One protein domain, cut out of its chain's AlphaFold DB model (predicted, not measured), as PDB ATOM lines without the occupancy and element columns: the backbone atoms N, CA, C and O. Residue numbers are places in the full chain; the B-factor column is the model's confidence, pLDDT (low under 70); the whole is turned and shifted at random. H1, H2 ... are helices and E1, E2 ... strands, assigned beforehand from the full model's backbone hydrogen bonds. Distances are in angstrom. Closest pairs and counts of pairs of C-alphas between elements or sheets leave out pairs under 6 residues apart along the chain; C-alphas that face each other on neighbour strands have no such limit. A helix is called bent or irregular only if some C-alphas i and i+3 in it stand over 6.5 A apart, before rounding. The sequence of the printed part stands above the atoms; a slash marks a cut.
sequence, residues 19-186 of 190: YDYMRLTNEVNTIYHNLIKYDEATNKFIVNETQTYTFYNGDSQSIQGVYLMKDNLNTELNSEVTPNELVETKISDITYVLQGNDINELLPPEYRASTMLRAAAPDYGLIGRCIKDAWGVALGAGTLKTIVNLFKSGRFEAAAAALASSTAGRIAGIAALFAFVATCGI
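AT A GLANCE: This is residues 19 to 186 of the 190 residues of the protein "DysA2" of Streptococcus gallolyticus (UniProt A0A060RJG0). Helices surround a core helix, H9, with H3, H6 and H8 packed on it, while H7 packs on H6 and H8 away from H9, the three H6, H7 and H8 folding back and forth. H1 and H4 run side by side, and a small hairpin of E1 and E2 packs on H3 near one end of the longest axis; the unnamed stretch 107 to 123 loops out toward the other. The printed part has 168 residues, in the order H1 E1 E2 H2 H3 H4 H5 H6 H7 H8 H9, and is mostly helix, with one antiparallel sheet E1 - E2. It is compact, with a radius of gyration of the C-alphas of 15.4 A and spans of 47 by 36 by 28 A.

IN THESE COORDINATES: H1, residues 19 to 35, begins at C-alpha (121.120, 114.189, 140.631) and is 22.3 A long. E1 is residues 36 to 39, E2 residues 44 to 47 and H2 residues 49 to 55. H3, residues 60 to 76, is 24.6 A long, and H4, residues 83 to 98, 22.9 A. H5 is residues 103 to 106. H6, residues 124 to 138, is irregular: C-alphas 134 and 137 are 9.6 A apart. H7 is residues 141 to 152 and H8 residues 156 to 166. H9, residues 172 to 184, ends at C-alpha (94.875, 99.751, 139.152).

HOW THE PARTS SIT: H9 is the hub, touching five helices. It touches H3, closest C-alphas Gly 65 and Ala 172 at 4.2 A, the same way at a tilt of 37 degrees, only just steep. It touches H8 with residues 172 to 177 alone, closest C-alphas Leu 163 and Gly 173 at 4.6 A, and H6, closest C-alphas Ala 134 and Ala 176 at 6.5 A. It only just touches H4 and H5, with 3 pairs of C-alphas within 8 A each. H7 and H8 form a helical hairpin at a shallow tilt of 12 degrees, as do H6 and H7 at a steep 42 degrees. H1 touches H4, closest C-alphas Tyr 32 and Val 87 at 6.4 A, opposite ways at a shallow 13 degrees. H2 only just touches H1 and H3, with 3 pairs each. In the hairpin E1 and E2, N 37 and O 46 are 2.9 A apart and N 46 and O 37 2.8 A, within hydrogen-bond range. The closest C-alphas of E2 and H3, Phe 45 and Lys 70, are 6.0 A apart. Every O i to N i+4 pair is within range in H1, H2, H3, H4, H7, H8 and H9, and 9 of 11 in H6; H5 is too short for one.

THE WHOLE: The C-alphas farthest apart, Ala 41 and Ala 120, are 47.0 A apart. The printed part has no cut. The link H5 to H6 is long, with 17 residues. Mean pLDDT of the printed part is 78.7; 35 residues are under 70, among them 166 to 186.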
ATOM      1  N   TYR A  19     121.747 112.881 140.785       80.19
ATOM      2  CA  TYR A  19     121.120 114.189 140.631       80.19
ATOM      3  C   TYR A  19     119.591 114.093 140.588       80.19
ATOM      4  O   TYR A  19     118.913 114.775 141.356       80.19
ATOM      5  N   ASP A  20     119.043 113.230 139.728       77.88
ATOM      6  CA  ASP A  20     117.595 113.050 139.615       77.88
ATOM      7  C   ASP A  20     117.006 112.486 140.908       77.88
ATOM      8  O   ASP A  20     115.965 112.958 141.352       77.88
ATOM      9  N   TYR A  21     117.702 111.555 141.562       81.69
ATOM     10  CA  TYR A  21     117.288 110.995 142.848       81.69
ATOM     11  C   TYR A  21     117.154 112.068 143.926       81.69
ATOM     12  O   TYR A  21     116.094 112.201 144.541       81.69
ATOM     13  N   MET A  22     118.200 112.875 144.124       83.69
ATOM     14  CA  MET A  22     118.181 113.950 145.116       83.69
ATOM     15  C   MET A  22     117.124 115.002 144.791       83.69
ATOM     16  O   MET A  22     116.388 115.431 145.677       83.69
ATOM     17  N   ARG A  23     117.028 115.411 143.521       84.62
ATOM     18  CA  ARG A  23     116.047 116.404 143.074       84.62
ATOM     19  C   ARG A  23     114.623 115.939 143.369       84.62
ATOM     20  O   ARG A  23     113.872 116.682 143.991       84.62
ATOM     21  N   LEU A  24     114.272 114.725 142.942       82.31
ATOM     22  CA  LEU A  24     112.926 114.179 143.105       82.31
ATOM     23  C   LEU A  24     112.601 113.969 144.587       82.31
ATOM     24  O   LEU A  24     111.545 114.398 145.034       82.31
ATOM     25  N   THR A  25     113.526 113.420 145.376       84.19
ATOM     26  CA  THR A  25     113.320 113.213 146.821       84.19
ATOM     27  C   THR A  25     113.082 114.532 147.566       84.19
ATOM     28  O   THR A  25     112.154 114.635 148.367       84.19
ATOM     29  N   ASN A  26     113.872 115.572 147.285       87.12
ATOM     30  CA  ASN A  26     113.677 116.894 147.897       87.12
ATOM     31  C   ASN A  26     112.327 117.510 147.520       87.12
ATOM     32  O   ASN A  26     111.691 118.192 148.327       87.12
ATOM     33  N   GLU A  27     111.888 117.272 146.290       85.88
ATOM     34  CA  GLU A  27     110.616 117.775 145.808       85.88
ATOM     35  C   GLU A  27     109.424 117.063 146.466       85.88
ATOM     36  O   GLU A  27     108.497 117.744 146.899       85.88
ATOM     37  N   VAL A  28     109.486 115.737 146.654       86.88
ATOM     38  CA  VAL A  28     108.484 114.964 147.421       86.88
ATOM     39  C   VAL A  28     108.314 115.547 148.820       86.88
ATOM     40  O   VAL A  28     107.195 115.860 149.222       86.88
ATOM     41  N   ASN A  29     109.425 115.742 149.535       89.69
ATOM     42  CA  ASN A  29     109.406 116.313 150.882       89.69
ATOM     43  C   ASN A  29     108.786 117.715 150.880       89.69
ATOM     44  O   ASN A  29     107.916 118.018 151.688       89.69
ATOM     45  N   THR A  30     109.167 118.561 149.919       91.81
ATOM     46  CA  THR A  30     108.611 119.917 149.816       91.81
ATOM     47  C   THR A  30     107.096 119.898 149.626       91.81
ATOM     48  O   THR A  30     106.390 120.685 150.251       91.81
ATOM     49  N   ILE A  31     106.569 119.000 148.795       89.62
ATOM     50  CA  ILE A  31     105.124 118.918 148.566       89.62
ATOM     51  C   ILE A  31     104.393 118.503 149.829       89.62
ATOM     52  O   ILE A  31     103.471 119.194 150.252       89.62
ATOM     53  N   TYR A  32     104.801 117.383 150.417       90.62
ATOM     54  CA  TYR A  32     104.083 116.787 151.532       90.62
ATOM     55  C   TYR A  32     104.216 117.580 152.832       90.62
ATOM     56  O   TYR A  32     103.276 117.586 153.620       90.62
ATOM     57  N   HIS A  33     105.340 118.269 153.048       93.12
ATOM     58  CA  HIS A  33     105.555 119.056 154.264       93.12
ATOM     59  C   HIS A  33     105.175 120.530 154.126       93.12
ATOM     60  O   HIS A  33     104.818 121.147 155.127       93.12
ATOM     61  N   ASN A  34     105.234 121.106 152.919       94.19
ATOM     62  CA  ASN A  34     105.038 122.551 152.744       94.19
ATOM     63  C   ASN A  34     103.830 122.901 151.866       94.19
ATOM     64  O   ASN A  34     103.138 123.882 152.144       94.19
ATOM     65  N   LEU A  35     103.582 122.147 150.790       94.69
ATOM     66  CA  LEU A  35     102.543 122.501 149.813       94.69
ATOM     67  C   LEU A  35     101.182 121.889 150.142       94.69
ATOM     68  O   LEU A  35     100.160 122.496 149.834       94.69
ATOM     69  N   ILE A  36     101.149 120.720 150.770       94.56
ATOM     70  CA  ILE A  36      99.932 120.086 151.270       94.56
ATOM     71  C   ILE A  36      99.902 120.268 152.783       94.56
ATOM     72  O   ILE A  36     100.892 120.033 153.467       94.56
ATOM     73  N   LYS A  37      98.755 120.682 153.315       94.88
ATOM     74  CA  LYS A  37      98.546 120.835 154.755       94.88
ATOM     75  C   LYS A  37      97.293 120.102 155.196       94.88
ATOM     76  O   LYS A  37      96.309 120.049 154.457       94.88
ATOM     77  N   TYR A  38      97.326 119.575 156.409       96.12
ATOM     78  CA  TYR A  38      96.139 119.039 157.053       96.12
ATOM     79  C   TYR A  38      95.318 120.174 157.674       96.12
ATOM     80  O   TYR A  38      95.860 121.019 158.386       96.12
ATOM     81  N   ASP A  39      94.024 120.210 157.376       95.75
ATOM     82  CA  ASP A  39      93.061 121.126 157.974       95.75
ATOM     83  C   ASP A  39      92.187 120.372 158.979       95.75
ATOM     84  O   ASP A  39      91.298 119.602 158.608       95.75
ATOM     85  N   GLU A  40      92.437 120.616 160.265       93.75
ATOM     86  CA  GLU A  40      91.699 119.995 161.369       93.75
ATOM     87  C   GLU A  40      90.216 120.384 161.376       93.75
ATOM     88  O   GLU A  40      89.376 119.586 161.785       93.75
ATOM     89  N   ALA A  41      89.867 121.580 160.885       94.88
ATOM     90  CA  ALA A  41      88.484 122.052 160.892       94.88
ATOM     91  C   ALA A  41      87.601 121.269 159.914       94.88
ATOM     92  O   ALA A  41      86.411 121.074 160.164       94.88
ATOM     93  N   THR A  42      88.178 120.823 158.796       93.44
ATOM     94  CA  THR A  42      87.472 120.053 157.765       93.44
ATOM     95  C   THR A  42      87.851 118.575 157.746       93.44
ATOM     96  O   THR A  42      87.239 117.814 156.995       93.44
ATOM     97  N   ASN A  43      88.808 118.166 158.588       92.88
ATOM     98  CA  ASN A  43      89.378 116.820 158.652       92.88
ATOM     99  C   ASN A  43      89.857 116.337 157.270       92.88
ATOM    100  O   ASN A  43      89.525 115.234 156.829       92.88
ATOM    101  N   LYS A  44      90.564 117.213 156.544       95.19
ATOM    102  CA  LYS A  44      91.012 116.979 155.163       95.19
ATOM    103  C   LYS A  44      92.373 117.598 154.894       95.19
ATOM    104  O   LYS A  44      92.727 118.636 155.442       95.19
ATOM    105  N   PHE A  45      93.109 117.003 153.965       96.25
ATOM    106  CA  PHE A  45      94.276 117.635 153.364       96.25
ATOM    107  C   PHE A  45      93.852 118.647 152.300       96.25
ATOM    108  O   PHE A  45      92.995 118.354 151.460       96.25
ATOM    109  N   ILE A  46      94.495 119.812 152.299       96.75
ATOM    110  CA  ILE A  46      94.280 120.905 151.347       96.75
ATOM    111  C   ILE A  46      95.612 121.405 150.778       96.75
ATOM    112  O   ILE A  46      96.652 121.302 151.429       96.75
ATOM    113  N   VAL A  47      95.585 121.947 149.558       96.06
ATOM    114  CA  VAL A  47      96.766 122.553 148.924       96.06
ATOM    115  C   VAL A  47      96.944 123.990 149.426       96.06
ATOM    116  O   VAL A  47      95.986 124.749 149.582       96.06
ATOM    117  N   ASN A  48      98.185 124.398 149.673       95.81
ATOM    118  CA  ASN A  48      98.564 125.794 149.819       95.81
ATOM    119  C   ASN A  48      98.685 126.423 148.426       95.81
ATOM    120  O   ASN A  48      99.759 126.408 147.822       95.81
ATOM    121  N   GLU A  49      97.573 126.945 147.906       94.06
ATOM    122  CA  GLU A  49      97.466 127.443 146.526       94.06
ATOM    123  C   GLU A  49      98.573 128.434 146.160       94.06
ATOM    124  O   GLU A  49      99.248 128.281 145.142       94.06
ATOM    125  N   THR A  50      98.804 129.436 147.014       94.50
ATOM    126  CA  THR A  50      99.786 130.490 146.747       94.50
ATOM    127  C   THR A  50     101.201 129.929 146.693       94.50
ATOM    128  O   THR A  50     101.918 130.185 145.728       94.50
ATOM    129  N   GLN A  51     101.605 129.138 147.692       95.06
ATOM    130  CA  GLN A  51     102.949 128.555 147.706       95.06
ATOM    131  C   GLN A  51     103.151 127.567 146.560       95.06
ATOM    132  O   GLN A  51     104.211 127.573 145.942       95.06
ATOM    133  N   THR A  52     102.134 126.769 146.237       92.31
ATOM    134  CA  THR A  52     102.188 125.790 145.145       92.31
ATOM    135  C   THR A  52     102.345 126.486 143.798       92.31
ATOM    136  O   THR A  52     103.230 126.132 143.017       92.31
ATOM    137  N   TYR A  53     101.560 127.538 143.550       92.19
ATOM    138  CA  TYR A  53     101.677 128.347 142.340       92.19
ATOM    139  C   TYR A  53     103.062 128.994 142.218       92.19
ATOM    140  O   TYR A  53     103.667 128.955 141.146       92.19
ATOM    141  N   THR A  54     103.596 129.558 143.309       92.94
ATOM    142  CA  THR A  54     104.938 130.159 143.325       92.94
ATOM    143  C   THR A  54     106.036 129.122 143.101       92.94
ATOM    144  O   THR A  54     106.929 129.359 142.290       92.94
ATOM    145  N   PHE A  55     105.971 127.971 143.773       90.00
ATOM    146  CA  PHE A  55     106.976 126.911 143.671       90.00
ATOM    147  C   PHE A  55     107.097 126.369 142.241       90.00
ATOM    148  O   PHE A  55     108.204 126.150 141.745       90.00
ATOM    149  N   TYR A  56     105.962 126.226 141.554       87.50
ATOM    150  CA  TYR A  56     105.897 125.739 140.178       87.50
ATOM    151  C   TYR A  56     105.862 126.832 139.113       87.50
ATOM    152  O   TYR A  56     105.745 126.522 137.931       87.50
ATOM    153  N   ASN A  57     105.987 128.105 139.497       89.25
ATOM    154  CA  ASN A  57     105.908 129.246 138.583       89.25
ATOM    155  C   ASN A  57     104.673 129.188 137.654       89.25
ATOM    156  O   ASN A  57     104.763 129.449 136.455       89.25
ATOM    157  N   GLY A  58     103.523 128.790 138.207       83.94
ATOM    158  CA  GLY A  58     102.265 128.657 137.469       83.94
ATOM    159  C   GLY A  58     102.176 127.475 136.496       83.94
ATOM    160  O   GLY A  58     101.231 127.431 135.710       83.94
ATOM    161  N   ASP A  59     103.111 126.520 136.529       82.69
ATOM    162  CA  ASP A  59     103.027 125.311 135.704       82.69
ATOM    163  C   ASP A  59     101.809 124.455 136.091       82.69
ATOM    164  O   ASP A  59     101.773 123.813 137.144       82.69
ATOM    165  N   SER A  60     100.793 124.450 135.228       78.00
ATOM    166  CA  SER A  60      99.493 123.838 135.524       78.00
ATOM    167  C   SER A  60      99.567 122.323 135.712       78.00
ATOM    168  O   SER A  60      98.810 121.779 136.512       78.00
ATOM    169  N   GLN A  61     100.495 121.646 135.031       73.75
ATOM    170  CA  GLN A  61     100.686 120.198 135.138       73.75
ATOM    171  C   GLN A  61     101.325 119.804 136.472       73.75
ATOM    172  O   GLN A  61     100.845 118.893 137.146       73.75
ATOM    173  N   SER A  62     102.367 120.521 136.905       77.62
ATOM    174  CA  SER A  62     102.956 120.326 138.232       77.62
ATOM    175  C   SER A  62     101.943 120.582 139.343       77.62
ATOM    176  O   SER A  62     101.825 119.775 140.265       77.62
ATOM    177  N   ILE A  63     101.177 121.675 139.233       83.31
ATOM    178  CA  ILE A  63     100.129 122.022 140.197       83.31
ATOM    179  C   ILE A  63      99.091 120.896 140.257       83.31
ATOM    180  O   ILE A  63      98.790 120.413 141.346       83.31
ATOM    181  N   GLN A  64      98.607 120.406 139.111       77.50
ATOM    182  CA  GLN A  64      97.679 119.272 139.058       77.50
ATOM    183  C   GLN A  64      98.248 118.016 139.744       77.50
ATOM    184  O   GLN A  64      97.510 117.304 140.424       77.50
ATOM    185  N   GLY A  65      99.557 117.773 139.641       75.38
ATOM    186  CA  GLY A  65     100.235 116.711 140.384       75.38
ATOM    187  C   GLY A  65     100.113 116.834 141.901       75.38
ATOM    188  O   GLY A  65      99.825 115.841 142.566       75.38
ATOM    189  N   VAL A  66     100.246 118.043 142.449       84.38
ATOM    190  CA  VAL A  66     100.057 118.288 143.892       84.38
ATOM    191  C   VAL A  66      98.617 118.004 144.319       84.38
ATOM    192  O   VAL A  66      98.393 117.392 145.364       84.38
ATOM    193  N   TYR A  67      97.634 118.390 143.501       83.88
ATOM    194  CA  TYR A  67      96.227 118.084 143.772       83.88
ATOM    195  C   TYR A  67      95.965 116.579 143.818       83.88
ATOM    196  O   TYR A  67      95.320 116.119 144.757       83.88
ATOM    197  N   LEU A  68      96.527 115.811 142.881       77.50
ATOM    198  CA  LEU A  68      96.420 114.350 142.881       77.50
ATOM    199  C   LEU A  68      97.048 113.721 144.132       77.50
ATOM    200  O   LEU A  68      96.448 112.835 144.737       77.50
ATOM    201  N   MET A  69      98.216 114.206 144.567       83.38
ATOM    202  CA  MET A  69      98.853 113.756 145.815       83.38
ATOM    203  C   MET A  69      97.969 114.042 147.035       83.38
ATOM    204  O   MET A  69      97.782 113.177 147.888       83.38
ATOM    205  N   LYS A  70      97.370 115.235 147.094       88.88
ATOM    206  CA  LYS A  70      96.413 115.617 148.140       88.88
ATOM    207  C   LYS A  70      95.129 114.778 148.081       88.88
ATOM    208  O   LYS A  70      94.582 114.423 149.123       88.88
ATOM    209  N   ASP A  71      94.608 114.477 146.897       84.12
ATOM    210  CA  ASP A  71      93.414 113.639 146.731       84.12
ATOM    211  C   ASP A  71      93.675 112.195 147.164       84.12
ATOM    212  O   ASP A  71      92.841 111.606 147.853       84.12
ATOM    213  N   ASN A  72      94.857 111.652 146.856       79.94
ATOM    214  CA  ASN A  72      95.278 110.343 147.347       79.94
ATOM    215  C   ASN A  72      95.362 110.320 148.883       79.94
ATOM    216  O   ASN A  72      94.760 109.445 149.499       79.94
ATOM    217  N   LEU A  73      95.984 111.327 149.509       87.50
ATOM    218  CA  LEU A  73      95.989 111.449 150.973       87.50
ATOM    219  C   LEU A  73      94.573 111.481 151.561       87.50
ATOM    220  O   LEU A  73      94.304 110.811 152.547       87.50
ATOM    221  N   ASN A  74      93.649 112.233 150.958       88.69
ATOM    222  CA  ASN A  74      92.259 112.293 151.425       88.69
ATOM    223  C   ASN A  74      91.485 110.985 151.208       88.69
ATOM    224  O   ASN A  74      90.538 110.725 151.941       88.69
ATOM    225  N   THR A  75      91.854 110.197 150.198       84.56
ATOM    226  CA  THR A  75      91.251 108.881 149.936       84.56
ATOM    227  C   THR A  75      91.683 107.867 150.991       84.56
ATOM    228  O   THR A  75      90.889 107.025 151.396       84.56
ATOM    229  N   GLU A  76      92.933 107.959 151.444       83.19
ATOM    230  CA  GLU A  76      93.520 107.026 152.409       83.19
ATOM    231  C   GLU A  76      93.374 107.470 153.867       83.19
ATOM    232  O   GLU A  76      93.533 106.655 154.776       83.19
ATOM    233  N   LEU A  77      93.040 108.743 154.102       88.50
ATOM    234  CA  LEU A  77      92.784 109.279 155.432       88.50
ATOM    235  C   LEU A  77      91.641 108.509 156.106       88.50
ATOM    236  O   LEU A  77      90.489 108.545 155.673       88.50
ATOM    237  N   ASN A  78      91.970 107.845 157.207       85.19
ATOM    238  CA  ASN A  78      91.041 107.078 158.023       85.19
ATOM    239  C   ASN A  78      91.352 107.290 159.517       85.19
ATOM    240  O   ASN A  78      92.286 108.007 159.868       85.19
ATOM    241  N   SER A  79      90.548 106.709 160.409       80.75
ATOM    242  CA  SER A  79      90.694 106.904 161.860       80.75
ATOM    243  C   SER A  79      91.864 106.147 162.503       80.75
ATOM    244  O   SER A  79      92.117 106.348 163.687       80.75
ATOM    245  N   GLU A  80      92.533 105.250 161.777       86.38
ATOM    246  CA  GLU A  80      93.571 104.358 162.310       86.38
ATOM    247  C   GLU A  80      94.985 104.941 162.203       86.38
ATOM    248  O   GLU A  80      95.873 104.512 162.936       86.38
ATOM    249  N   VAL A  81      95.197 105.921 161.320       87.38
ATOM    250  CA  VAL A  81      96.509 106.526 161.049       87.38
ATOM    251  C   VAL A  81      96.412 108.035 161.223       87.38
ATOM    252  O   VAL A  81      95.501 108.674 160.693       87.38
ATOM    253  N   THR A  82      97.349 108.636 161.957       92.88
ATOM    254  CA  THR A  82      97.368 110.096 162.082       92.88
ATOM    255  C   THR A  82      97.707 110.748 160.735       92.88
ATOM    256  O   THR A  82      98.460 110.183 159.939       92.88
ATOM    257  N   PRO A  83      97.231 111.978 160.464       93.62
ATOM    258  CA  PRO A  83      97.562 112.682 159.226       93.62
ATOM    259  C   PRO A  83      99.071 112.778 158.959       93.62
ATOM    260  O   PRO A  83      99.507 112.656 157.817       93.62
ATOM    261  N   ASN A  84      99.876 112.957 160.012       94.25
ATOM    262  CA  ASN A  84     101.329 113.028 159.891       94.25
ATOM    263  C   ASN A  84     101.953 111.666 159.552       94.25
ATOM    264  O   ASN A  84     102.810 111.592 158.680       94.25
ATOM    265  N   GLU A  85     101.517 110.581 160.195       93.69
ATOM    266  CA  GLU A  85     101.991 109.228 159.865       93.69
ATOM    267  C   GLU A  85     101.652 108.842 158.424       93.69
ATOM    268  O   GLU A  85     102.480 108.238 157.741       93.69
ATOM    269  N   LEU A  86     100.471 109.232 157.935       90.38
ATOM    270  CA  LEU A  86     100.089 109.007 156.544       90.38
ATOM    271  C   LEU A  86     101.025 109.756 155.585       90.38
ATOM    272  O   LEU A  86     101.489 109.178 154.605       90.38
ATOM    273  N   VAL A  87     101.348 111.018 155.887       91.56
ATOM    274  CA  VAL A  87     102.311 111.812 155.111       91.56
ATOM    275  C   VAL A  87     103.691 111.146 155.077       91.56
ATOM    276  O   VAL A  87     104.226 110.919 153.992       91.56
ATOM    277  N   GLU A  88     104.250 110.782 156.232       92.31
ATOM    278  CA  GLU A  88     105.574 110.148 156.306       92.31
ATOM    279  C   GLU A  88     105.608 108.792 155.595       92.31
ATOM    280  O   GLU A  88     106.575 108.476 154.897       92.31
ATOM    281  N   THR A  89     104.525 108.016 155.695       88.88
ATOM    282  CA  THR A  89     104.377 106.755 154.960       88.88
ATOM    283  C   THR A  89     104.465 107.009 153.460       88.88
ATOM    284  O   THR A  89     105.266 106.367 152.788       88.88
ATOM    285  N   LYS A  90     103.745 108.009 152.933       86.06
ATOM    286  CA  LYS A  90     103.792 108.348 151.500       86.06
ATOM    287  C   LYS A  90     105.161 108.825 151.031       86.06
ATOM    288  O   LYS A  90     105.585 108.461 149.934       86.06
ATOM    289  N   ILE A  91     105.873 109.602 151.843       88.38
ATOM    290  CA  ILE A  91     107.245 110.020 151.527       88.38
ATOM    291  C   ILE A  91     108.175 108.801 151.474       88.38
ATOM    292  O   ILE A  91     108.962 108.668 150.530       88.38
ATOM    293  N   SER A  92     108.080 107.907 152.462       88.50
ATOM    294  CA  SER A  92     108.886 106.684 152.551       88.50
ATOM    295  C   SER A  92     108.643 105.760 151.359       88.50
ATOM    296  O   SER A  92     109.584 105.364 150.672       88.50
ATOM    297  N   ASP A  93     107.376 105.489 151.073       85.44
ATOM    298  CA  ASP A  93     106.878 104.717 149.942       85.44
ATOM    299  C   ASP A  93     107.467 105.215 148.615       85.44
ATOM    300  O   ASP A  93     108.105 104.470 147.863       85.44
ATOM    301  N   ILE A  94     107.329 106.510 148.345       82.62
ATOM    302  CA  ILE A  94     107.870 107.117 147.132       82.62
ATOM    303  C   ILE A  94     109.399 106.995 147.085       82.62
ATOM    304  O   ILE A  94     109.968 106.643 146.047       82.62
ATOM    305  N   THR A  95     110.074 107.262 148.202       84.81
ATOM    306  CA  THR A  95     111.537 107.180 148.296       84.81
ATOM    307  C   THR A  95     112.036 105.760 148.028       84.81
ATOM    308  O   THR A  95     113.043 105.590 147.338       84.81
ATOM    309  N   TYR A  96     111.313 104.744 148.502       85.00
ATOM    310  CA  TYR A  96     111.595 103.335 148.240       85.00
ATOM    311  C   TYR A  96     111.615 103.041 146.734       85.00
ATOM    312  O   TYR A  96     112.580 102.461 146.236       85.00
ATOM    313  N   VAL A  97     110.627 103.516 145.970       82.00
ATOM    314  CA  VAL A  97     110.621 103.344 144.503       82.00
ATOM    315  C   VAL A  97     111.724 104.155 143.827       82.00
ATOM    316  O   VAL A  97     112.361 103.660 142.901       82.00
ATOM    317  N   LEU A  98     112.014 105.373 144.293       80.50
ATOM    318  CA  LEU A  98     113.100 106.195 143.738       80.50
ATOM    319  C   LEU A  98     114.489 105.561 143.911       80.50
ATOM    320  O   LEU A  98     115.391 105.850 143.124       80.50
ATOM    321  N   GLN A  99     114.658 104.682 144.897       84.06
ATOM    322  CA  GLN A  99     115.868 103.875 145.084       84.06
ATOM    323  C   GLN A  99     115.966 102.687 144.105       84.06
ATOM    324  O   GLN A  99     116.963 101.970 144.124       84.06
ATOM    325  N   GLY A 100     114.968 102.487 143.236       77.88
ATOM    326  CA  GLY A 100     114.911 101.381 142.277       77.88
ATOM    327  C   GLY A 100     114.322 100.095 142.851       77.88
ATOM    328  O   GLY A 100     114.470  99.037 142.244       77.88
ATOM    329  N   ASN A 101     113.679 100.160 144.020       83.00
ATOM    330  CA  ASN A 101     113.012  98.993 144.573       83.00
ATOM    331  C   ASN A 101     111.701  98.688 143.828       83.00
ATOM    332  O   ASN A 101     111.087  99.562 143.208       83.00
ATOM    333  N   ASP A 102     111.266  97.430 143.904       78.88
ATOM    334  CA  ASP A 102     110.071  96.964 143.208       78.88
ATOM    335  C   ASP A 102     108.799  97.550 143.829       78.88
ATOM    336  O   ASP A 102     108.470  97.281 144.985       78.88
ATOM    337  N   ILE A 103     108.047  98.312 143.030       77.44
ATOM    338  CA  ILE A 103     106.820  98.976 143.471       77.44
ATOM    339  C   ILE A 103     105.758  97.999 144.006       77.44
ATOM    340  O   ILE A 103     104.934  98.369 144.837       77.44
ATOM    341  N   ASN A 104     105.788  96.732 143.579       76.31
ATOM    342  CA  ASN A 104     104.851  95.712 144.050       76.31
ATOM    343  C   ASN A 104     105.049  95.354 145.531       76.31
ATOM    344  O   ASN A 104     104.120  94.854 146.158       76.31
ATOM    345  N   GLU A 105     106.228  95.595 146.109       81.75
ATOM    346  CA  GLU A 105     106.499  95.284 147.521       81.75
ATOM    347  C   GLU A 105     105.762  96.222 148.490       81.75
ATOM    348  O   GLU A 105     105.642  95.917 149.676       81.75
ATOM    349  N   LEU A 106     105.212  97.322 147.979       79.50
ATOM    350  CA  LEU A 106     104.423  98.294 148.739       79.50
ATOM    351  C   LEU A 106     102.947  97.899 148.836       79.50
ATOM    352  O   LEU A 106     102.204  98.461 149.633       79.50
ATOM    353  N   LEU A 107     102.514  96.919 148.041       73.88
ATOM    354  CA  LEU A 107     101.167  96.369 148.124       73.88
ATOM    355  C   LEU A 107     101.082  95.330 149.255       73.88
ATOM    356  O   LEU A 107     102.080  94.642 149.533       73.88
ATOM    357  N   PRO A 108      99.896  95.158 149.878       72.00
ATOM    358  CA  PRO A 108      99.684  94.105 150.865       72.00
ATOM    359  C   PRO A 108     100.086  92.730 150.304       72.00
ATOM    360  O   PRO A 108      99.841  92.472 149.117       72.00
ATOM    361  N   PRO A 109     100.719  91.850 151.107       75.56
ATOM    362  CA  PRO A 109     101.274  90.573 150.649       75.56
ATOM    363  C   PRO A 109     100.323  89.731 149.790       75.56
ATOM    364  O   PRO A 109     100.749  89.139 148.798       75.56
ATOM    365  N   GLU A 110      99.039  89.716 150.140       71.12
ATOM    366  CA  GLU A 110      97.965  88.995 149.461       71.12
ATOM    367  C   GLU A 110      97.707  89.471 148.023       71.12
ATOM    368  O   GLU A 110      97.264  88.676 147.197       71.12
ATOM    369  N   TYR A 111      98.053  90.718 147.693       69.88
ATOM    370  CA  TYR A 111      97.860  91.295 146.361       69.88
ATOM    371  C   TYR A 111      99.128  91.282 145.501       69.88
ATOM    372  O   TYR A 111      99.052  91.490 144.293       69.88
ATOM    373  N   ARG A 112     100.305  90.999 146.078       73.31
ATOM    374  CA  ARG A 112     101.598  91.081 145.365       73.31
ATOM    375  C   ARG A 112     101.728  90.106 144.195       73.31
ATOM    376  O   ARG A 112     102.478  90.373 143.259       73.31
ATOM    377  N   ALA A 113     101.043  88.965 144.250       68.62
ATOM    378  CA  ALA A 113     101.050  87.967 143.177       68.62
ATOM    379  C   ALA A 113      99.981  88.235 142.104       68.62
ATOM    380  O   ALA A 113     100.120  87.772 140.974       68.62
ATOM    381  N   SER A 114      98.934  88.990 142.444       65.44
ATOM    382  CA  SER A 114      97.824  89.349 141.555       65.44
ATOM    383  C   SER A 114      98.002  90.730 140.926       65.44
ATOM    384  O   SER A 114      97.045  91.306 140.401       65.44
ATOM    385  N   THR A 115      99.210  91.299 140.995       68.88
ATOM    386  CA  THR A 115      99.432  92.617 140.419       68.88
ATOM    387  C   THR A 115      99.438  92.545 138.903       68.88
ATOM    388  O   THR A 115      99.944  91.592 138.308       68.88
ATOM    389  N   MET A 116      98.945  93.592 138.248       65.88
ATOM    390  CA  MET A 116      99.003  93.737 136.797       65.88
ATOM    391  C   MET A 116     100.425  93.591 136.244       65.88
ATOM    392  O   MET A 116     100.579  93.154 135.111       65.88
ATOM    393  N   LEU A 117     101.452  93.946 137.024       67.50
ATOM    394  CA  LEU A 117     102.860  93.855 136.630       67.50
ATOM    395  C   LEU A 117     103.435  92.438 136.761       67.50
ATOM    396  O   LEU A 117     104.336  92.086 136.001       67.50
ATOM    397  N   ARG A 118     102.934  91.635 137.711       70.31
ATOM    398  CA  ARG A 118     103.405  90.264 137.979       70.31
ATOM    399  C   ARG A 118     102.454  89.170 137.475       70.31
ATOM    400  O   ARG A 118     102.804  87.993 137.555       70.31
ATOM    401  N   ALA A 119     101.295  89.532 136.924       64.88
ATOM    402  CA  ALA A 119     100.371  88.601 136.284       64.88
ATOM    403  C   ALA A 119     101.076  87.776 135.192       64.88
ATOM    404  O   ALA A 119     101.982  88.262 134.518       64.88
ATOM    405  N   ALA A 120     100.632  86.534 134.966       62.56
ATOM    406  CA  ALA A 120     101.219  85.656 133.943       62.56
ATOM    407  C   ALA A 120     101.163  86.260 132.521       62.56
ATOM    408  O   ALA A 120     102.008  85.957 131.679       62.56
ATOM    409  N   ALA A 121     100.185  87.137 132.271       66.44
ATOM    410  CA  ALA A 121     100.080  87.960 131.072       66.44
ATOM    411  C   ALA A 121      99.730  89.409 131.468       66.44
ATOM    412  O   ALA A 121      98.548  89.757 131.515       66.44
ATOM    413  N   PRO A 122     100.729  90.259 131.772       71.25
ATOM    414  CA  PRO A 122     100.495  91.657 132.124       71.25
ATOM    415  C   PRO A 122      99.825  92.418 130.969       71.25
ATOM    416  O   PRO A 122     100.373  92.483 129.861       71.25
ATOM    417  N   ASP A 123      98.669  93.041 131.217       75.00
ATOM    418  CA  ASP A 123      98.036  93.932 130.238       75.00
ATOM    419  C   ASP A 123      98.678  95.325 130.293       75.00
ATOM    420  O   ASP A 123      98.206  96.269 130.929       75.00
ATOM    421  N   TYR A 124      99.791  95.459 129.576       74.50
ATOM    422  CA  TYR A 124     100.492  96.731 129.430       74.50
ATOM    423  C   TYR A 124      99.692  97.795 128.658       74.50
ATOM    424  O   TYR A 124     100.046  98.975 128.712       74.50
ATOM    425  N   GLY A 125      98.641  97.405 127.928       75.00
ATOM    426  CA  GLY A 125      97.711  98.333 127.289       75.00
ATOM    427  C   GLY A 125      96.813  99.011 128.319       75.00
ATOM    428  O   GLY A 125      96.672 100.235 128.291       75.00
ATOM    429  N   LEU A 126      96.284  98.236 129.267       75.38
ATOM    430  CA  LEU A 126      95.529  98.749 130.406       75.38
ATOM    431  C   LEU A 126      96.419  99.607 131.321       75.38
ATOM    432  O   LEU A 126      96.029 100.726 131.639       75.38
ATOM    433  N   ILE A 127      97.661  99.188 131.606       74.69
ATOM    434  CA  ILE A 127      98.638 100.029 132.331       74.69
ATOM    435  C   ILE A 127      98.839 101.380 131.630       74.69
ATOM    436  O   ILE A 127      98.779 102.436 132.256       74.69
ATOM    437  N   GLY A 128      99.040 101.363 130.309       75.81
ATOM    438  CA  GLY A 128      99.184 102.587 129.524       75.81
ATOM    439  C   GLY A 128      97.930 103.466 129.542       75.81
ATOM    440  O   GLY A 128      98.051 104.689 129.623       75.81
ATOM    441  N   ARG A 129      96.730 102.872 129.484       76.06
ATOM    442  CA  ARG A 129      95.461 103.608 129.571       76.06
ATOM    443  C   ARG A 129      95.326 104.291 130.920       76.06
ATOM    444  O   ARG A 129      95.046 105.476 130.946       76.06
ATOM    445  N   CYS A 130      95.593 103.597 132.008       74.00
ATOM    446  CA  CYS A 130      95.440 104.178 133.327       74.00
ATOM    447  C   CYS A 130      96.496 105.254 133.639       74.00
ATOM    448  O   CYS A 130      96.154 106.275 134.226       74.00
ATOM    449  N   ILE A 131      97.746 105.104 133.173       75.19
ATOM    450  CA  ILE A 131      98.740 106.196 133.224       75.19
ATOM    451  C   ILE A 131      98.236 107.409 132.432       75.19
ATOM    452  O   ILE A 131      98.395 108.549 132.864       75.19
ATOM    453  N   LYS A 132      97.621 107.172 131.268       74.69
ATOM    454  CA  LYS A 132      97.030 108.228 130.447       74.69
ATOM    455  C   LYS A 132      95.797 108.848 131.103       74.69
ATOM    456  O   LYS A 132      95.646 110.052 131.004       74.69
ATOM    457  N   ASP A 133      94.941 108.086 131.768       70.12
ATOM    458  CA  ASP A 133      93.745 108.608 132.435       70.12
ATOM    459  C   ASP A 133      94.134 109.433 133.670       70.12
ATOM    460  O   ASP A 133      93.582 110.511 133.883       70.12
ATOM    461  N   ALA A 134      95.165 109.000 134.404       66.31
ATOM    462  CA  ALA A 134      95.760 109.770 135.492       66.31
ATOM    463  C   ALA A 134      96.397 111.089 135.008       66.31
ATOM    464  O   ALA A 134      96.362 112.077 135.738       66.31
ATOM    465  N   TRP A 135      96.940 111.131 133.779       65.19
ATOM    466  CA  TRP A 135      97.591 112.328 133.214       65.19
ATOM    467  C   TRP A 135      96.825 113.106 132.143       65.19
ATOM    468  O   TRP A 135      97.281 114.149 131.667       65.19
ATOM    469  N   GLY A 136      95.663 112.621 131.735       60.00
ATOM    470  CA  GLY A 136      94.909 113.151 130.611       60.00
ATOM    471  C   GLY A 136      95.698 113.219 129.291       60.00
ATOM    472  O   GLY A 136      96.502 112.359 128.929       60.00
ATOM    473  N   VAL A 137      95.420 114.273 128.519       54.97
ATOM    474  CA  VAL A 137      95.959 114.514 127.165       54.97
ATOM    475  C   VAL A 137      97.406 115.029 127.150       54.97
ATOM    476  O   VAL A 137      97.969 115.196 126.069       54.97
ATOM    477  N   ALA A 138      98.016 115.278 128.315       59.69
ATOM    478  CA  ALA A 138      99.336 115.902 128.426       59.69
ATOM    479  C   ALA A 138     100.499 114.965 128.046       59.69
ATOM    480  O   ALA A 138     101.576 115.435 127.676       59.69
ATOM    481  N   LEU A 139     100.298 113.642 128.085       70.00
ATOM    482  CA  LEU A 139     101.324 112.677 127.692       70.00
ATOM    483  C   LEU A 139     101.284 112.377 126.194       70.00
ATOM    484  O   LEU A 139     100.370 111.726 125.682       70.00
ATOM    485  N   GLY A 140     102.348 112.768 125.491       70.50
ATOM    486  CA  GLY A 140     102.583 112.329 124.120       70.50
ATOM    487  C   GLY A 140     102.692 110.801 124.019       70.50
ATOM    488  O   GLY A 140     103.268 110.140 124.885       70.50
ATOM    489  N   ALA A 141     102.188 110.225 122.921       77.31
ATOM    490  CA  ALA A 141     102.179 108.772 122.706       77.31
ATOM    491  C   ALA A 141     103.582 108.134 122.768       77.31
ATOM    492  O   ALA A 141     103.737 107.015 123.260       77.31
ATOM    493  N   GLY A 142     104.611 108.851 122.296       80.56
ATOM    494  CA  GLY A 142     106.007 108.411 122.381       80.56
ATOM    495  C   GLY A 142     106.493 108.288 123.825       80.56
ATOM    496  O   GLY A 142     107.073 107.269 124.192       80.56
ATOM    497  N   THR A 143     106.186 109.278 124.664       78.44
ATOM    498  CA  THR A 143     106.534 109.250 126.085       78.44
ATOM    499  C   THR A 143     105.809 108.126 126.809       78.44
ATOM    500  O   THR A 143     106.450 107.341 127.505       78.44
ATOM    501  N   LEU A 144     104.496 107.989 126.595       79.62
ATOM    502  CA  LEU A 144     103.705 106.923 127.209       79.62
ATOM    503  C   LEU A 144     104.280 105.539 126.874       79.62
ATOM    504  O   LEU A 144     104.435 104.700 127.757       79.62
ATOM    505  N   LYS A 145     104.678 105.321 125.615       83.62
ATOM    506  CA  LYS A 145     105.351 104.085 125.194       83.62
ATOM    507  C   LYS A 145     106.670 103.863 125.939       83.62
ATOM    508  O   LYS A 145     106.935 102.740 126.362       83.62
ATOM    509  N   THR A 146     107.490 104.902 126.104       83.88
ATOM    510  CA  THR A 146     108.745 104.823 126.869       83.88
ATOM    511  C   THR A 146     108.488 104.436 128.322       83.88
ATOM    512  O   THR A 146     109.110 103.498 128.809       83.88
ATOM    513  N   ILE A 147     107.534 105.088 128.988       80.75
ATOM    514  CA  ILE A 147     107.163 104.799 130.380       80.75
ATOM    515  C   ILE A 147     106.691 103.347 130.524       80.75
ATOM    516  O   ILE A 147     107.200 102.616 131.369       80.75
ATOM    517  N   VAL A 148     105.793 102.882 129.649       80.81
ATOM    518  CA  VAL A 148     105.310 101.490 129.660       80.81
ATOM    519  C   VAL A 148     106.450 100.488 129.434       80.81
ATOM    520  O   VAL A 148     106.469  99.425 130.049       80.81
ATOM    521  N   ASN A 149     107.429 100.805 128.585       83.81
ATOM    522  CA  ASN A 149     108.606  99.949 128.401       83.81
ATOM    523  C   ASN A 149     109.517  99.913 129.639       83.81
ATOM    524  O   ASN A 149     110.123  98.879 129.922       83.81
ATOM    525  N   LEU A 150     109.605 101.007 130.394       85.00
ATOM    526  CA  LEU A 150     110.339 101.036 131.659       85.00
ATOM    527  C   LEU A 150     109.642 100.159 132.709       85.00
ATOM    528  O   LEU A 150     110.304  99.328 133.324       85.00
ATOM    529  N   PHE A 151     108.308 100.200 132.788       78.19
ATOM    530  CA  PHE A 151     107.528  99.253 133.598       78.19
ATOM    531  C   PHE A 151     107.771  97.790 133.213       78.19
ATOM    532  O   PHE A 151     108.041  96.967 134.082       78.19
ATOM    533  N   LYS A 152     107.748  97.467 131.912       80.12
ATOM    534  CA  LYS A 152     108.043  96.111 131.403       80.12
ATOM    535  C   LYS A 152     109.407  95.580 131.829       80.12
ATOM    536  O   LYS A 152     109.596  94.372 131.895       80.12
ATOM    537  N   SER A 153     110.364  96.478 132.045       81.25
ATOM    538  CA  SER A 153     111.729  96.128 132.441       81.25
ATOM    539  C   SER A 153     111.960  96.190 133.951       81.25
ATOM    540  O   SER A 153     113.098  96.041 134.379       81.25
ATOM    541  N   GLY A 154     110.913  96.415 134.757       76.81
ATOM    542  CA  GLY A 154     111.027  96.547 136.213       76.81
ATOM    543  C   GLY A 154     111.755  97.817 136.666       76.81
ATOM    544  O   GLY A 154     112.178  97.903 137.811       76.81
ATOM    545  N   ARG A 155     111.923  98.801 135.774       80.94
ATOM    546  CA  ARG A 155     112.661 100.046 136.031       80.94
ATOM    547  C   ARG A 155     111.716 101.157 136.466       80.94
ATOM    548  O   ARG A 155     111.464 102.111 135.720       80.94
ATOM    549  N   PHE A 156     111.120 100.989 137.640       80.44
ATOM    550  CA  PHE A 156     110.079 101.875 138.165       80.44
ATOM    551  C   PHE A 156     110.607 103.279 138.468       80.44
ATOM    552  O   PHE A 156     109.935 104.262 138.166       80.44
ATOM    553  N   GLU A 157     111.840 103.389 138.959       79.06
ATOM    554  CA  GLU A 157     112.534 104.653 139.199       79.06
ATOM    555  C   GLU A 157     112.700 105.446 137.897       79.06
ATOM    556  O   GLU A 157     112.379 106.634 137.822       79.06
ATOM    557  N   ALA A 158     113.128 104.768 136.830       79.25
ATOM    558  CA  ALA A 158     113.306 105.382 135.525       79.25
ATOM    559  C   ALA A 158     111.958 105.740 134.891       79.25
ATOM    560  O   ALA A 158     111.850 106.786 134.252       79.25
ATOM    561  N   ALA A 159     110.926 104.906 135.068       79.44
ATOM    562  CA  ALA A 159     109.564 105.218 134.642       79.44
ATOM    563  C   ALA A 159     109.055 106.491 135.334       79.44
ATOM    564  O   ALA A 159     108.507 107.372 134.668       79.44
ATOM    565  N   ALA A 160     109.313 106.624 136.636       76.81
ATOM    566  CA  ALA A 160     108.943 107.788 137.428       76.81
ATOM    567  C   ALA A 160     109.675 109.059 136.963       76.81
ATOM    568  O   ALA A 160     109.035 110.092 136.758       76.81
ATOM    569  N   ALA A 161     110.986 108.983 136.704       75.31
ATOM    570  CA  ALA A 161     111.746 110.104 136.142       75.31
ATOM    571  C   ALA A 161     111.322 110.465 134.715       75.31
ATOM    572  O   ALA A 161     111.210 111.648 134.395       75.31
ATOM    573  N   ALA A 162     111.059 109.477 133.856       77.50
ATOM    574  CA  ALA A 162     110.566 109.720 132.504       77.50
ATOM    575  C   ALA A 162     109.227 110.464 132.553       77.50
ATOM    576  O   ALA A 162     109.060 111.477 131.875       77.50
ATOM    577  N   LEU A 163     108.319 110.022 133.422       73.38
ATOM    578  CA  LEU A 163     107.029 110.658 133.642       73.38
ATOM    579  C   LEU A 163     107.198 112.096 134.162       73.38
ATOM    580  O   LEU A 163     106.658 113.019 133.556       73.38
ATOM    581  N   ALA A 164     108.052 112.299 135.168       70.94
ATOM    582  CA  ALA A 164     108.412 113.611 135.710       70.94
ATOM    583  C   ALA A 164     109.050 114.569 134.682       70.94
ATOM    584  O   ALA A 164     108.851 115.781 134.721       70.94
ATOM    585  N   SER A 165     109.844 114.039 133.751       70.50
ATOM    586  CA  SER A 165     110.504 114.834 132.706       70.50
ATOM    587  C   SER A 165     109.569 115.222 131.558       70.50
ATOM    588  O   SER A 165     109.841 116.172 130.828       70.50
ATOM    589  N   SER A 166     108.477 114.478 131.380       64.81
ATOM    590  CA  SER A 166     107.659 114.525 130.168       64.81
ATOM    591  C   SER A 166     106.519 115.532 130.173       64.81
ATOM    592  O   SER A 166     106.036 115.898 129.105       64.81
ATOM    593  N   THR A 167     106.085 115.977 131.349       54.22
ATOM    594  CA  THR A 167     104.882 116.804 131.508       54.22
ATOM    595  C   THR A 167     105.180 118.237 131.934       54.22
ATOM    596  O   THR A 167     104.263 118.931 132.343       54.22
ATOM    597  N   ALA A 168     106.441 118.683 131.930       47.59
ATOM    598  CA  ALA A 168     106.902 119.830 132.737       47.59
ATOM    599  C   ALA A 168     106.676 119.662 134.267       47.59
ATOM    600  O   ALA A 168     107.243 120.418 135.057       47.59
ATOM    601  N   GLY A 169     105.962 118.604 134.678       51.53
ATOM    602  CA  GLY A 169     105.595 118.212 136.030       51.53
ATOM    603  C   GLY A 169     106.655 117.381 136.730       51.53
ATOM    604  O   GLY A 169     106.590 116.156 136.727       51.53
ATOM    605  N   ARG A 170     107.599 118.060 137.380       60.94
ATOM    606  CA  ARG A 170     108.814 117.502 138.001       60.94
ATOM    607  C   ARG A 170     108.595 116.354 139.005       60.94
ATOM    608  O   ARG A 170     109.489 115.535 139.158       60.94
ATOM    609  N   ILE A 171     107.431 116.248 139.644       57.28
ATOM    610  CA  ILE A 171     107.131 115.235 140.682       57.28
ATOM    611  C   ILE A 171     105.843 114.449 140.448       57.28
ATOM    612  O   ILE A 171     105.645 113.358 140.987       57.28
ATOM    613  N   ALA A 172     104.980 115.009 139.604       51.19
ATOM    614  CA  ALA A 172     103.638 114.541 139.350       51.19
ATOM    615  C   ALA A 172     103.699 113.067 138.930       51.19
ATOM    616  O   ALA A 172     103.003 112.214 139.479       51.19
ATOM    617  N   GLY A 173     104.651 112.741 138.051       57.75
ATOM    618  CA  GLY A 173     104.856 111.388 137.575       57.75
ATOM    619  C   GLY A 173     105.067 110.348 138.671       57.75
ATOM    620  O   GLY A 173     104.478 109.280 138.600       57.75
ATOM    621  N   ILE A 174     105.823 110.657 139.718       61.94
ATOM    622  CA  ILE A 174     106.094 109.698 140.795       61.94
ATOM    623  C   ILE A 174     104.834 109.429 141.622       61.94
ATOM    624  O   ILE A 174     104.515 108.276 141.900       61.94
ATOM    625  N   ALA A 175     104.084 110.479 141.952       55.88
ATOM    626  CA  ALA A 175     102.824 110.363 142.676       55.88
ATOM    627  C   ALA A 175     101.759 109.592 141.894       55.88
ATOM    628  O   ALA A 175     101.095 108.717 142.442       55.88
ATOM    629  N   ALA A 176     101.620 109.894 140.601       56.41
ATOM    630  CA  ALA A 176     100.690 109.195 139.729       56.41
ATOM    631  C   ALA A 176     101.102 107.737 139.532       56.41
ATOM    632  O   ALA A 176     100.229 106.887 139.546       56.41
ATOM    633  N   LEU A 177     102.398 107.430 139.407       63.69
ATOM    634  CA  LEU A 177     102.915 106.058 139.323       63.69
ATOM    635  C   LEU A 177     102.508 105.236 140.554       63.69
ATOM    636  O   LEU A 177     102.056 104.102 140.420       63.69
ATOM    637  N   PHE A 178     102.628 105.838 141.737       62.31
ATOM    638  CA  PHE A 178     102.300 105.221 143.017       62.31
ATOM    639  C   PHE A 178     100.799 105.034 143.224       62.31
ATOM    640  O   PHE A 178     100.337 103.925 143.484       62.31
ATOM    641  N   ALA A 179     100.028 106.106 143.039       53.59
ATOM    642  CA  ALA A 179      98.574 106.069 143.134       53.59
ATOM    643  C   ALA A 179      97.969 105.134 142.076       53.59
ATOM    644  O   ALA A 179      96.987 104.452 142.343       53.59
ATOM    645  N   PHE A 180      98.571 105.040 140.889       59.09
ATOM    646  CA  PHE A 180      98.149 104.139 139.822       59.09
ATOM    647  C   PHE A 180      98.421 102.664 140.153       59.09
ATOM    648  O   PHE A 180      97.531 101.835 139.984       59.09
ATOM    649  N   VAL A 181      99.606 102.312 140.666       58.41
ATOM    650  CA  VAL A 181      99.866 100.928 141.107       58.41
ATOM    651  C   VAL A 181      98.994 100.559 142.311       58.41
ATOM    652  O   VAL A 181      98.541  99.424 142.405       58.41
ATOM    653  N   ALA A 182      98.653 101.513 143.175       52.00
ATOM    654  CA  ALA A 182      97.714 101.274 144.267       52.00
ATOM    655  C   ALA A 182      96.244 101.120 143.807       52.00
ATOM    656  O   ALA A 182      95.514 100.333 144.397       52.00
ATOM    657  N   THR A 183      95.799 101.832 142.761       56.25
ATOM    658  CA  THR A 183      94.377 101.860 142.324       56.25
ATOM    659  C   THR A 183      94.045 100.948 141.145       56.25
ATOM    660  O   THR A 183      92.894 100.574 140.953       56.25
ATOM    661  N   CYS A 184      95.030 100.601 140.330       60.47
ATOM    662  CA  CYS A 184      94.875  99.751 139.152       60.47
ATOM    663  C   CYS A 184      95.945  98.662 139.097       60.47
ATOM    664  O   CYS A 184      95.915  97.825 138.206       60.47
ATOM    665  N   GLY A 185      96.927  98.664 140.002       57.31
ATOM    666  CA  GLY A 185      97.989  97.665 139.991       57.31
ATOM    667  C   GLY A 185      97.525  96.289 140.435       57.31
ATOM    668  O   GLY A 185      98.307  95.365 140.282       57.31
ATOM    669  N   ILE A 186      96.292  96.120 140.913       59.44
ATOM    670  CA  ILE A 186      95.686  94.823 141.222       59.44
ATOM    671  C   ILE A 186      94.766  94.448 140.056       59.44
ATOM    672  O   ILE A 186      93.922  95.246 139.652       59.44
TER     673      ILE A 186